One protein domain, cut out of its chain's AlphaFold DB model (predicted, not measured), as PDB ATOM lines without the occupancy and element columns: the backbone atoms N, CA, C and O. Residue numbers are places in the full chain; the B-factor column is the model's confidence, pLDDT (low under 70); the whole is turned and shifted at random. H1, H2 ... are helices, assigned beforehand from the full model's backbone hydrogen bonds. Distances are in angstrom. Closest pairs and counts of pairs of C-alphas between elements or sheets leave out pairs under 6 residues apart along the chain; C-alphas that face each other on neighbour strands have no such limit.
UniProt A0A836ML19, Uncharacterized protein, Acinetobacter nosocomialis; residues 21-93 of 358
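Overview. This is residues 21 to 93 of the 358 residues of an uncharacterized protein of Acinetobacter nosocomialis (UniProt A0A836ML19). Four short helices, H2 to H5, follow one another round a loose, open loop, with the end of H5 coming back beside the start of H2, while H1 lies well away from them at the other end of a long link, residues 30 to 43. The printed part has 73 residues with five named helices, in the order H1 to H5, and no named strand; its class is all helix. It is only just loose, close to extended, with a radius of gyration of the C-alphas of 16.5 A, and only just flat, spanning 47 by 30 by 16 A.

Along the chain. H1, residues 21 to 29, begins with C-alpha 21 at (205.229, 223.399, 176.026) and is 12.5 A long. H2 is residues 44 to 49, and H3 is residues 52 to 59. H4, residues 66 to 78, is the longest at 18.4 A. H5, residues 84 to 91, ends with C-alpha 91 at (205.045, 207.931, 182.811).

Arrangement. H1 is apart from the other four helices. H2 and H3 meet only through their link. H2 and H4 are near each other, with 5 pairs of C-alphas within 10 A. H3 and H4 are close but not clearly touching, the closest C-alphas being those of Tyr 53 and Lys 69, 6.2 A apart; at 72 degrees they are only just about perpendicular. H4 and H5 are close but not clearly touching, at Arg 77 and Met 87, whose C-alphas are 6.9 A apart; they run opposite ways at a steep tilt of 54 degrees. H2 and H5 are close but not clearly touching, at Phe 44 and Leu 91, with C-alphas 5.0 A apart. In the five helices, every O i to N i+4 pair is within hydrogen-bond range.

Size, cuts and confidence. The two C-alphas farthest apart, of Val 32 and Gly 61, are 47.6 A apart. The printed part has no cut. Residues 81 to 86, of which 84 to 86 belong to H5, stand free. Mean pLDDT of the printed part is 90.6; residue 83 is under 70.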
ATOM      1  N   PHE A  21     205.078 224.622 176.818       89.19
ATOM      2  CA  PHE A  21     205.229 223.399 176.026       89.19
ATOM      3  C   PHE A  21     203.882 222.712 175.760       89.19
ATOM      4  O   PHE A  21     203.632 222.262 174.647       89.19
ATOM      5  N   ASN A  22     202.985 222.675 176.750       86.75
ATOM      6  CA  ASN A  22     201.642 222.125 176.567       86.75
ATOM      7  C   ASN A  22     200.836 222.957 175.566       86.75
ATOM      8  O   ASN A  22     200.221 222.401 174.660       86.75
ATOM      9  N   GLN A  23     200.890 224.285 175.701       86.31
ATOM     10  CA  GLN A  23     200.240 225.180 174.748       86.31
ATOM     11  C   GLN A  23     200.792 224.974 173.334       86.31
ATOM     12  O   GLN A  23     200.019 224.828 172.397       86.31
ATOM     13  N   PHE A  24     202.111 224.844 173.194       90.31
ATOM     14  CA  PHE A  24     202.750 224.574 171.910       90.31
ATOM     15  C   PHE A  24     202.282 223.253 171.277       90.31
ATOM     16  O   PHE A  24     202.012 223.212 170.080       90.31
ATOM     17  N   VAL A  25     202.119 222.183 172.068       91.62
ATOM     18  CA  VAL A  25     201.537 220.913 171.590       91.62
ATOM     19  C   VAL A  25     200.090 221.107 171.124       91.62
ATOM     20  O   VAL A  25     199.753 220.676 170.023       91.62
ATOM     21  N   LYS A  26     199.258 221.803 171.910       89.19
ATOM     22  CA  LYS A  26     197.862 222.106 171.545       89.19
ATOM     23  C   LYS A  26     197.762 222.931 170.266       89.19
ATOM     24  O   LYS A  26     196.893 222.661 169.448       89.19
ATOM     25  N   ASP A  27     198.643 223.908 170.077       91.19
ATOM     26  CA  ASP A  27     198.665 224.750 168.879       91.19
ATOM     27  C   ASP A  27     199.015 223.927 167.626       91.19
ATOM     28  O   ASP A  27     198.419 224.121 166.567       91.19
ATOM     29  N   ILE A  28     199.940 222.963 167.744       93.44
ATOM     30  CA  ILE A  28     200.250 222.008 166.667       93.44
ATOM     31  C   ILE A  28     199.033 221.124 166.363       93.44
ATOM     32  O   ILE A  28     198.662 220.978 165.202       93.44
ATOM     33  N   GLU A  29     198.386 220.562 167.387       89.12
ATOM     34  CA  GLU A  29     197.192 219.714 167.226       89.12
ATOM     35  C   GLU A  29     195.988 220.480 166.660       89.12
ATOM     36  O   GLU A  29     195.199 219.920 165.901       89.12
ATOM     37  N   ALA A  30     195.875 221.771 166.977       89.25
ATOM     38  CA  ALA A  30     194.879 222.684 166.424       89.25
ATOM     39  C   ALA A  30     195.213 223.160 164.997       89.25
ATOM     40  O   ALA A  30     194.423 223.886 164.393       89.25
ATOM     41  N   GLY A  31     196.369 222.772 164.446       90.25
ATOM     42  CA  GLY A  31     196.775 223.102 163.082       90.25
ATOM     43  C   GLY A  31     197.283 224.532 162.893       90.25
ATOM     44  O   GLY A  31     197.402 224.980 161.754       90.25
ATOM     45  N   VAL A  32     197.627 225.253 163.970       90.50
ATOM     46  CA  VAL A  32     198.153 226.635 163.906       90.50
ATOM     47  C   VAL A  32     199.420 226.714 163.047       90.50
ATOM     48  O   VAL A  32     199.652 227.705 162.359       90.50
ATOM     49  N   PHE A  33     200.219 225.645 163.051       85.62
ATOM     50  CA  PHE A  33     201.464 225.527 162.291       85.62
ATOM     51  C   PHE A  33     201.312 224.774 160.953       85.62
ATOM     52  O   PHE A  33     202.317 224.469 160.313       85.62
ATOM     53  N   GLY A  34     200.083 224.477 160.515       87.56
ATOM     54  CA  GLY A  34     199.819 223.767 159.260       87.56
ATOM     55  C   GLY A  34     200.428 222.358 159.206       87.56
ATOM     56  O   GLY A  34     200.554 221.679 160.222       87.56
ATOM     57  N   GLU A  35     200.806 221.912 158.005       85.62
ATOM     58  CA  GLU A  35     201.390 220.578 157.764       85.62
ATOM     59  C   GLU A  35     202.875 220.476 158.166       85.62
ATOM     60  O   GLU A  35     203.436 219.378 158.208       85.62
ATOM     61  N   ASP A  36     203.513 221.604 158.492       86.69
ATOM     62  CA  ASP A  36     204.953 221.691 158.761       86.69
ATOM     63  C   ASP A  36     205.344 221.210 160.171       86.69
ATOM     64  O   ASP A  36     206.526 220.974 160.446       86.69
ATOM     65  N   ALA A  37     204.375 221.046 161.080       89.62
ATOM     66  CA  ALA A  37     204.607 220.614 162.455       89.62
ATOM     67  C   ALA A  37     203.749 219.402 162.834       89.62
ATOM     68  O   ALA A  37     202.582 219.292 162.468       89.62
ATOM     69  N   LYS A  38     204.328 218.491 163.622       91.56
ATOM     70  CA  LYS A  38     203.634 217.302 164.123       91.56
ATOM     71  C   LYS A  38     204.045 217.002 165.558       91.56
ATOM     72  O   LYS A  38     205.240 216.942 165.853       91.56
ATOM     73  N   SER A  39     203.062 216.785 166.428       92.75
ATOM     74  CA  SER A  39     203.284 216.291 167.784       92.75
ATOM     75  C   SER A  39     203.450 214.765 167.774       92.75
ATOM     76  O   SER A  39     202.854 214.049 166.966       92.75
ATOM     77  N   LEU A  40     204.312 214.261 168.657       92.38
ATOM     78  CA  LEU A  40     204.497 212.833 168.910       92.38
ATOM     79  C   LEU A  40     204.504 212.621 170.421       92.38
ATOM     80  O   LEU A  40     205.267 213.276 171.129       92.38
ATOM     81  N   VAL A  41     203.692 211.677 170.888       93.88
ATOM     82  CA  VAL A  41     203.654 211.257 172.289       93.88
ATOM     83  C   VAL A  41     204.349 209.905 172.405       93.88
ATOM     84  O   VAL A  41     204.063 208.997 171.626       93.88
ATOM     85  N   VAL A  42     205.278 209.786 173.353       93.62
ATOM     86  CA  VAL A  42     205.972 208.535 173.682       93.62
ATOM     87  C   VAL A  42     205.866 208.323 175.184       93.62
ATOM     88  O   VAL A  42     206.431 209.089 175.962       93.62
ATOM     89  N   THR A  43     205.131 207.295 175.587       96.25
ATOM     90  CA  THR A  43     204.899 206.949 176.992       96.25
ATOM     91  C   THR A  43     205.933 205.952 177.509       96.25
ATOM     92  O   THR A  43     206.706 205.341 176.763       96.25
ATOM     93  N   PHE A  44     205.930 205.734 178.822       95.75
ATOM     94  CA  PHE A  44     206.685 204.660 179.452       95.75
ATOM     95  C   PHE A  44     206.273 203.285 178.913       95.75
ATOM     96  O   PHE A  44     207.138 202.443 178.682       95.75
ATOM     97  N   ASP A  45     204.981 203.062 178.662       95.88
ATOM     98  CA  ASP A  45     204.492 201.794 178.115       95.88
ATOM     99  C   ASP A  45     205.036 201.557 176.697       95.88
ATOM    100  O   ASP A  45     205.498 200.451 176.400       95.88
ATOM    101  N   ASP A  46     205.108 202.605 175.869       96.50
ATOM    102  CA  ASP A  46     205.727 202.538 174.539       96.50
ATOM    103  C   ASP A  46     207.214 202.180 174.631       96.50
ATOM    104  O   ASP A  46     207.712 201.339 173.879       96.50
ATOM    105  N   ALA A  47     207.941 202.779 175.577       94.94
ATOM    106  CA  ALA A  47     209.351 202.468 175.794       94.94
ATOM    107  C   ALA A  47     209.545 201.012 176.254       94.94
ATOM    108  O   ALA A  47     210.457 200.317 175.799       94.94
ATOM    109  N   VAL A  48     208.671 200.516 177.131       96.06
ATOM    110  CA  VAL A  48     208.699 199.130 177.618       96.06
ATOM    111  C   VAL A  48     208.368 198.128 176.514       96.06
ATOM    112  O   VAL A  48     209.015 197.076 176.437       96.06
ATOM    113  N   ALA A  49     207.415 198.452 175.640       95.75
ATOM    114  CA  ALA A  49     207.116 197.667 174.447       95.75
ATOM    115  C   ALA A  49     208.307 197.637 173.473       95.75
ATOM    116  O   ALA A  49     208.620 196.582 172.927       95.75
ATOM    117  N   ASN A  50     209.039 198.750 173.343       95.88
ATOM    118  CA  ASN A  50     210.237 198.876 172.502       95.88
ATOM    119  C   ASN A  50     211.531 198.306 173.116       95.88
ATOM    120  O   ASN A  50     212.618 198.509 172.578       95.88
ATOM    121  N   GLY A  51     211.446 197.576 174.230       95.81
ATOM    122  CA  GLY A  51     212.595 196.850 174.773       95.81
ATOM    123  C   GLY A  51     213.385 197.583 175.866       95.81
ATOM    124  O   GLY A  51     214.542 197.243 176.123       95.81
ATOM    125  N   LEU A  52     212.806 198.603 176.519       96.69
ATOM    126  CA  LEU A  52     213.489 199.350 177.586       96.69
ATOM    127  C   LEU A  52     213.974 198.438 178.725       96.69
ATOM    128  O   LEU A  52     215.093 198.601 179.212       96.69
ATOM    129  N   TYR A  53     213.163 197.464 179.142       96.50
ATOM    130  CA  TYR A  53     213.537 196.535 180.212       96.50
ATOM    131  C   TYR A  53     214.735 195.663 179.813       96.50
ATOM    132  O   TYR A  53     215.690 195.512 180.572       96.50
ATOM    133  N   GLU A  54     214.714 195.148 178.591       96.50
ATOM    134  CA  GLU A  54     215.755 194.324 177.996       96.50
ATOM    135  C   GLU A  54     217.074 195.104 177.926       96.50
ATOM    136  O   GLU A  54     218.132 194.581 178.282       96.50
ATOM    137  N   ARG A  55     217.006 196.398 177.581       95.69
ATOM    138  CA  ARG A  55     218.164 197.296 177.617       95.69
ATOM    139  C   ARG A  55     218.701 197.496 179.035       95.69
ATOM    140  O   ARG A  55     219.916 197.461 179.221       95.69
ATOM    141  N   VAL A  56     217.833 197.684 180.032       94.38
ATOM    142  CA  VAL A  56     218.246 197.801 181.443       94.38
ATOM    143  C   VAL A  56     218.933 196.518 181.922       94.38
ATOM    144  O   VAL A  56     219.987 196.594 182.551       94.38
ATOM    145  N   CYS A  57     218.381 195.346 181.600       95.88
ATOM    146  CA  CYS A  57     218.974 194.047 181.923       95.88
ATOM    147  C   CYS A  57     220.350 193.862 181.279       95.88
ATOM    148  O   CYS A  57     221.302 193.520 181.981       95.88
ATOM    149  N   PHE A  58     220.480 194.188 179.989       95.12
ATOM    150  CA  PHE A  58     221.752 194.154 179.269       95.12
ATOM    151  C   PHE A  58     222.819 195.029 179.941       95.12
ATOM    152  O   PHE A  58     223.925 194.563 180.204       95.12
ATOM    153  N   MET A  59     222.476 196.272 180.300       94.25
ATOM    154  CA  MET A  59     223.394 197.193 180.986       94.25
ATOM    155  C   MET A  59     223.814 196.701 182.381       94.25
ATOM    156  O   MET A  59     224.876 197.076 182.869       94.25
ATOM    157  N   GLN A  60     222.990 195.873 183.027       93.38
ATOM    158  CA  GLN A  60     223.277 195.273 184.333       93.38
ATOM    159  C   GLN A  60     223.920 193.879 184.240       93.38
ATOM    160  O   GLN A  60     224.156 193.271 185.283       93.38
ATOM    161  N   GLY A  61     224.160 193.351 183.032       93.50
ATOM    162  CA  GLY A  61     224.681 191.995 182.829       93.50
ATOM    163  C   GLY A  61     223.730 190.886 183.297       93.50
ATOM    164  O   GLY A  61     224.186 189.827 183.718       93.50
ATOM    165  N   LYS A  62     222.415 191.131 183.283       93.12
ATOM    166  CA  LYS A  62     221.382 190.168 183.698       93.12
ATOM    167  C   LYS A  62     220.602 189.674 182.489       93.12
ATOM    168  O   LYS A  62     220.312 190.456 181.587       93.12
ATOM    169  N   GLU A  63     220.188 188.410 182.505       93.12
ATOM    170  CA  GLU A  63     219.267 187.901 181.487       93.12
ATOM    171  C   GLU A  63     217.847 188.460 181.700       93.12
ATOM    172  O   GLU A  63     217.333 188.433 182.827       93.12
ATOM    173  N   PRO A  64     217.199 188.995 180.649       94.50
ATOM    174  CA  PRO A  64     215.829 189.475 180.735       94.50
ATOM    175  C   PRO A  64     214.845 188.300 180.780       94.50
ATOM    176  O   PRO A  64     214.896 187.395 179.951       94.50
ATOM    177  N   THR A  65     213.899 188.344 181.717       95.38
ATOM    178  CA  THR A  65     212.805 187.365 181.808       95.38
ATOM    179  C   THR A  65     211.452 188.065 181.815       95.38
ATOM    180  O   THR A  65     211.333 189.214 182.246       95.38
ATOM    181  N   ILE A  66     210.408 187.362 181.371       94.12
ATOM    182  CA  ILE A  66     209.032 187.889 181.347       94.12
ATOM    183  C   ILE A  66     208.572 188.262 182.764       94.12
ATOM    184  O   ILE A  66     208.063 189.359 182.997       94.12
ATOM    185  N   GLU A  67     208.817 187.387 183.742       95.06
ATOM    186  CA  GLU A  67     208.484 187.667 185.142       95.06
ATOM    187  C   GLU A  67     209.269 188.857 185.703       95.06
ATOM    188  O   GLU A  67     208.725 189.677 186.451       95.06
ATOM    189  N   GLY A  68     210.550 188.968 185.340       94.69
ATOM    190  CA  GLY A  68     211.402 190.081 185.731       94.69
ATOM    191  C   GLY A  68     210.892 191.410 185.176       94.69
ATOM    192  O   GLY A  68     210.824 192.391 185.922       94.69
ATOM    193  N   LYS A  69     210.447 191.421 183.911       95.69
ATOM    194  CA  LYS A  69     209.843 192.584 183.248       95.69
ATOM    195  C   LYS A  69     208.599 193.053 183.990       95.69
ATOM    196  O   LYS A  69     208.508 194.227 184.348       95.69
ATOM    197  N   GLN A  70     207.692 192.131 184.319       95.81
ATOM    198  CA  GLN A  70     206.454 192.455 185.033       95.81
ATOM    199  C   GLN A  70     206.718 193.017 186.438       95.81
ATOM    200  O   GLN A  70     206.106 194.011 186.849       95.81
ATOM    201  N   LYS A  71     207.648 192.408 187.186       95.81
ATOM    202  CA  LYS A  71     208.031 192.879 188.527       95.81
ATOM    203  C   LYS A  71     208.672 194.263 188.472       95.81
ATOM    204  O   LYS A  71     208.320 195.125 189.277       95.81
ATOM    205  N   TRP A  72     209.579 194.490 187.523       96.38
ATOM    206  CA  TRP A  72     210.240 195.780 187.328       96.38
ATOM    207  C   TRP A  72     209.244 196.879 186.939       96.38
ATOM    208  O   TRP A  72     209.216 197.927 187.587       96.38
ATOM    209  N   TYR A  73     208.364 196.602 185.978       95.69
ATOM    210  CA  TYR A  73     207.309 197.516 185.540       95.69
ATOM    211  C   TYR A  73     206.413 197.948 186.707       95.69
ATOM    212  O   TYR A  73     206.246 199.136 186.996       95.69
ATOM    213  N   THR A  74     205.902 196.960 187.448       94.00
ATOM    214  CA  THR A  74     205.024 197.196 188.600       94.00
ATOM    215  C   THR A  74     205.744 197.991 189.687       94.00
ATOM    216  O   THR A  74     205.146 198.869 190.307       94.00
ATOM    217  N   LYS A  75     207.030 197.707 189.923       94.56
ATOM    218  CA  LYS A  75     207.847 198.426 190.904       94.56
ATOM    219  C   LYS A  75     207.992 199.904 190.544       94.56
ATOM    220  O   LYS A  75     207.826 200.731 191.436       94.56
ATOM    221  N   ILE A  76     208.269 200.239 189.280       92.56
ATOM    222  CA  ILE A  76     208.416 201.640 188.847       92.56
ATOM    223  C   ILE A  76     207.114 202.409 189.048       92.56
ATOM    224  O   ILE A  76     207.126 203.452 189.695       92.56
ATOM    225  N   ARG A  77     205.977 201.868 188.600       91.06
ATOM    226  CA  ARG A  77     204.679 202.531 188.805       91.06
ATOM    227  C   ARG A  77     204.322 202.664 190.291       91.06
ATOM    228  O   ARG A  77     203.878 203.722 190.725       91.06
ATOM    229  N   LYS A  78     204.584 201.634 191.109       89.12
ATOM    230  CA  LYS A  78     204.343 201.680 192.564       89.12
ATOM    231  C   LYS A  78     205.248 202.661 193.313       89.12
ATOM    232  O   LYS A  78     204.834 203.144 194.364       89.12
ATOM    233  N   ALA A  79     206.436 202.984 192.799       84.50
ATOM    234  CA  ALA A  79     207.358 203.924 193.444       84.50
ATOM    235  C   ALA A  79     206.764 205.339 193.606       84.50
ATOM    236  O   ALA A  79     207.185 206.094 194.483       84.50
ATOM    237  N   TYR A  80     205.742 205.685 192.817       75.62
ATOM    238  CA  TYR A  80     205.024 206.954 192.934       75.62
ATOM    239  C   TYR A  80     204.024 207.001 194.109       75.62
ATOM    240  O   TYR A  80     203.629 208.093 194.528       75.62
ATOM    241  N   GLY A  81     203.667 205.856 194.704       80.44
ATOM    242  CA  GLY A  81     202.794 205.776 195.879       80.44
ATOM    243  C   GLY A  81     201.378 206.296 195.610       80.44
ATOM    244  O   GLY A  81     200.728 205.895 194.647       80.44
ATOM    245  N   SER A  82     200.890 207.199 196.465       70.31
ATOM    246  CA  SER A  82     199.574 207.843 196.327       70.31
ATOM    247  C   SER A  82     199.513 208.908 195.222       70.31
ATOM    248  O   SER A  82     198.419 209.303 194.820       70.31
ATOM    249  N   ARG A  83     200.659 209.352 194.683       69.69
ATOM    250  CA  ARG A  83     200.772 210.462 193.716       69.69
ATOM    251  C   ARG A  83     200.427 210.026 192.287       69.69
ATOM    252  O   ARG A  83     201.256 210.087 191.381       69.69
ATOM    253  N   LYS A  84     199.188 209.575 192.071       75.12
ATOM    254  CA  LYS A  84     198.719 209.054 190.773       75.12
ATOM    255  C   LYS A  84     198.802 210.084 189.642       75.12
ATOM    256  O   LYS A  84     199.092 209.702 188.515       75.12
ATOM    257  N   ALA A  85     198.564 211.364 189.933       72.25
ATOM    258  CA  ALA A  85     198.651 212.433 188.939       72.25
ATOM    259  C   ALA A  85     200.096 212.647 188.457       72.25
ATOM    260  O   ALA A  85     200.332 212.640 187.257       72.25
ATOM    261  N   ALA A  86     201.061 212.718 189.382       73.06
ATOM    262  CA  ALA A  86     202.483 212.810 189.040       73.06
ATOM    263  C   ALA A  86     202.971 211.566 188.280       73.06
ATOM    264  O   ALA A  86     203.711 211.683 187.314       73.06
ATOM    265  N   MET A  87     202.510 210.369 188.663       86.69
ATOM    266  CA  MET A  87     202.811 209.144 187.912       86.69
ATOM    267  C   MET A  87     202.318 209.230 186.459       86.69
ATOM    268  O   MET A  87     203.048 208.839 185.558       86.69
ATOM    269  N   ARG A  88     201.091 209.714 186.230       86.06
ATOM    270  CA  ARG A  88     200.518 209.858 184.880       86.06
ATOM    271  C   ARG A  88     201.229 210.930 184.056       86.06
ATOM    272  O   ARG A  88     201.419 210.751 182.859       86.06
ATOM    273  N   GLU A  89     201.636 212.018 184.695       86.88
ATOM    274  CA  GLU A  89     202.403 213.085 184.054       86.88
ATOM    275  C   GLU A  89     203.785 212.606 183.605       86.88
ATOM    276  O   GLU A  89     204.147 212.785 182.444       86.88
ATOM    277  N   GLU A  90     204.505 211.908 184.483       86.38
ATOM    278  CA  GLU A  90     205.863 211.428 184.216       86.38
ATOM    279  C   GLU A  90     205.909 210.183 183.318       86.38
ATOM    280  O   GLU A  90     206.789 210.060 182.469       86.38
ATOM    281  N   LEU A  91     204.994 209.223 183.508       92.12
ATOM    282  CA  LEU A  91     205.045 207.931 182.811       92.12
ATOM    283  C   LEU A  91     204.086 207.841 181.628       92.12
ATOM    284  O   LEU A  91     204.405 207.179 180.646       92.12
ATOM    285  N   ASP A  92     202.922 208.477 181.705       91.81
ATOM    286  CA  ASP A  92     201.871 208.321 180.695       91.81
ATOM    287  C   ASP A  92     201.798 209.531 179.746       91.81
ATOM    288  O   ASP A  92     200.934 209.570 178.876       91.81
ATOM    289  N   ALA A  93     202.707 210.506 179.900       91.62
ATOM    290  CA  ALA A  93     202.729 211.762 179.150       91.62
ATOM    291  C   ALA A  93     201.367 212.486 179.166       91.62
ATOM    292  O   ALA A  93     200.967 213.121 178.193       91.62
TER     293      ALA A  93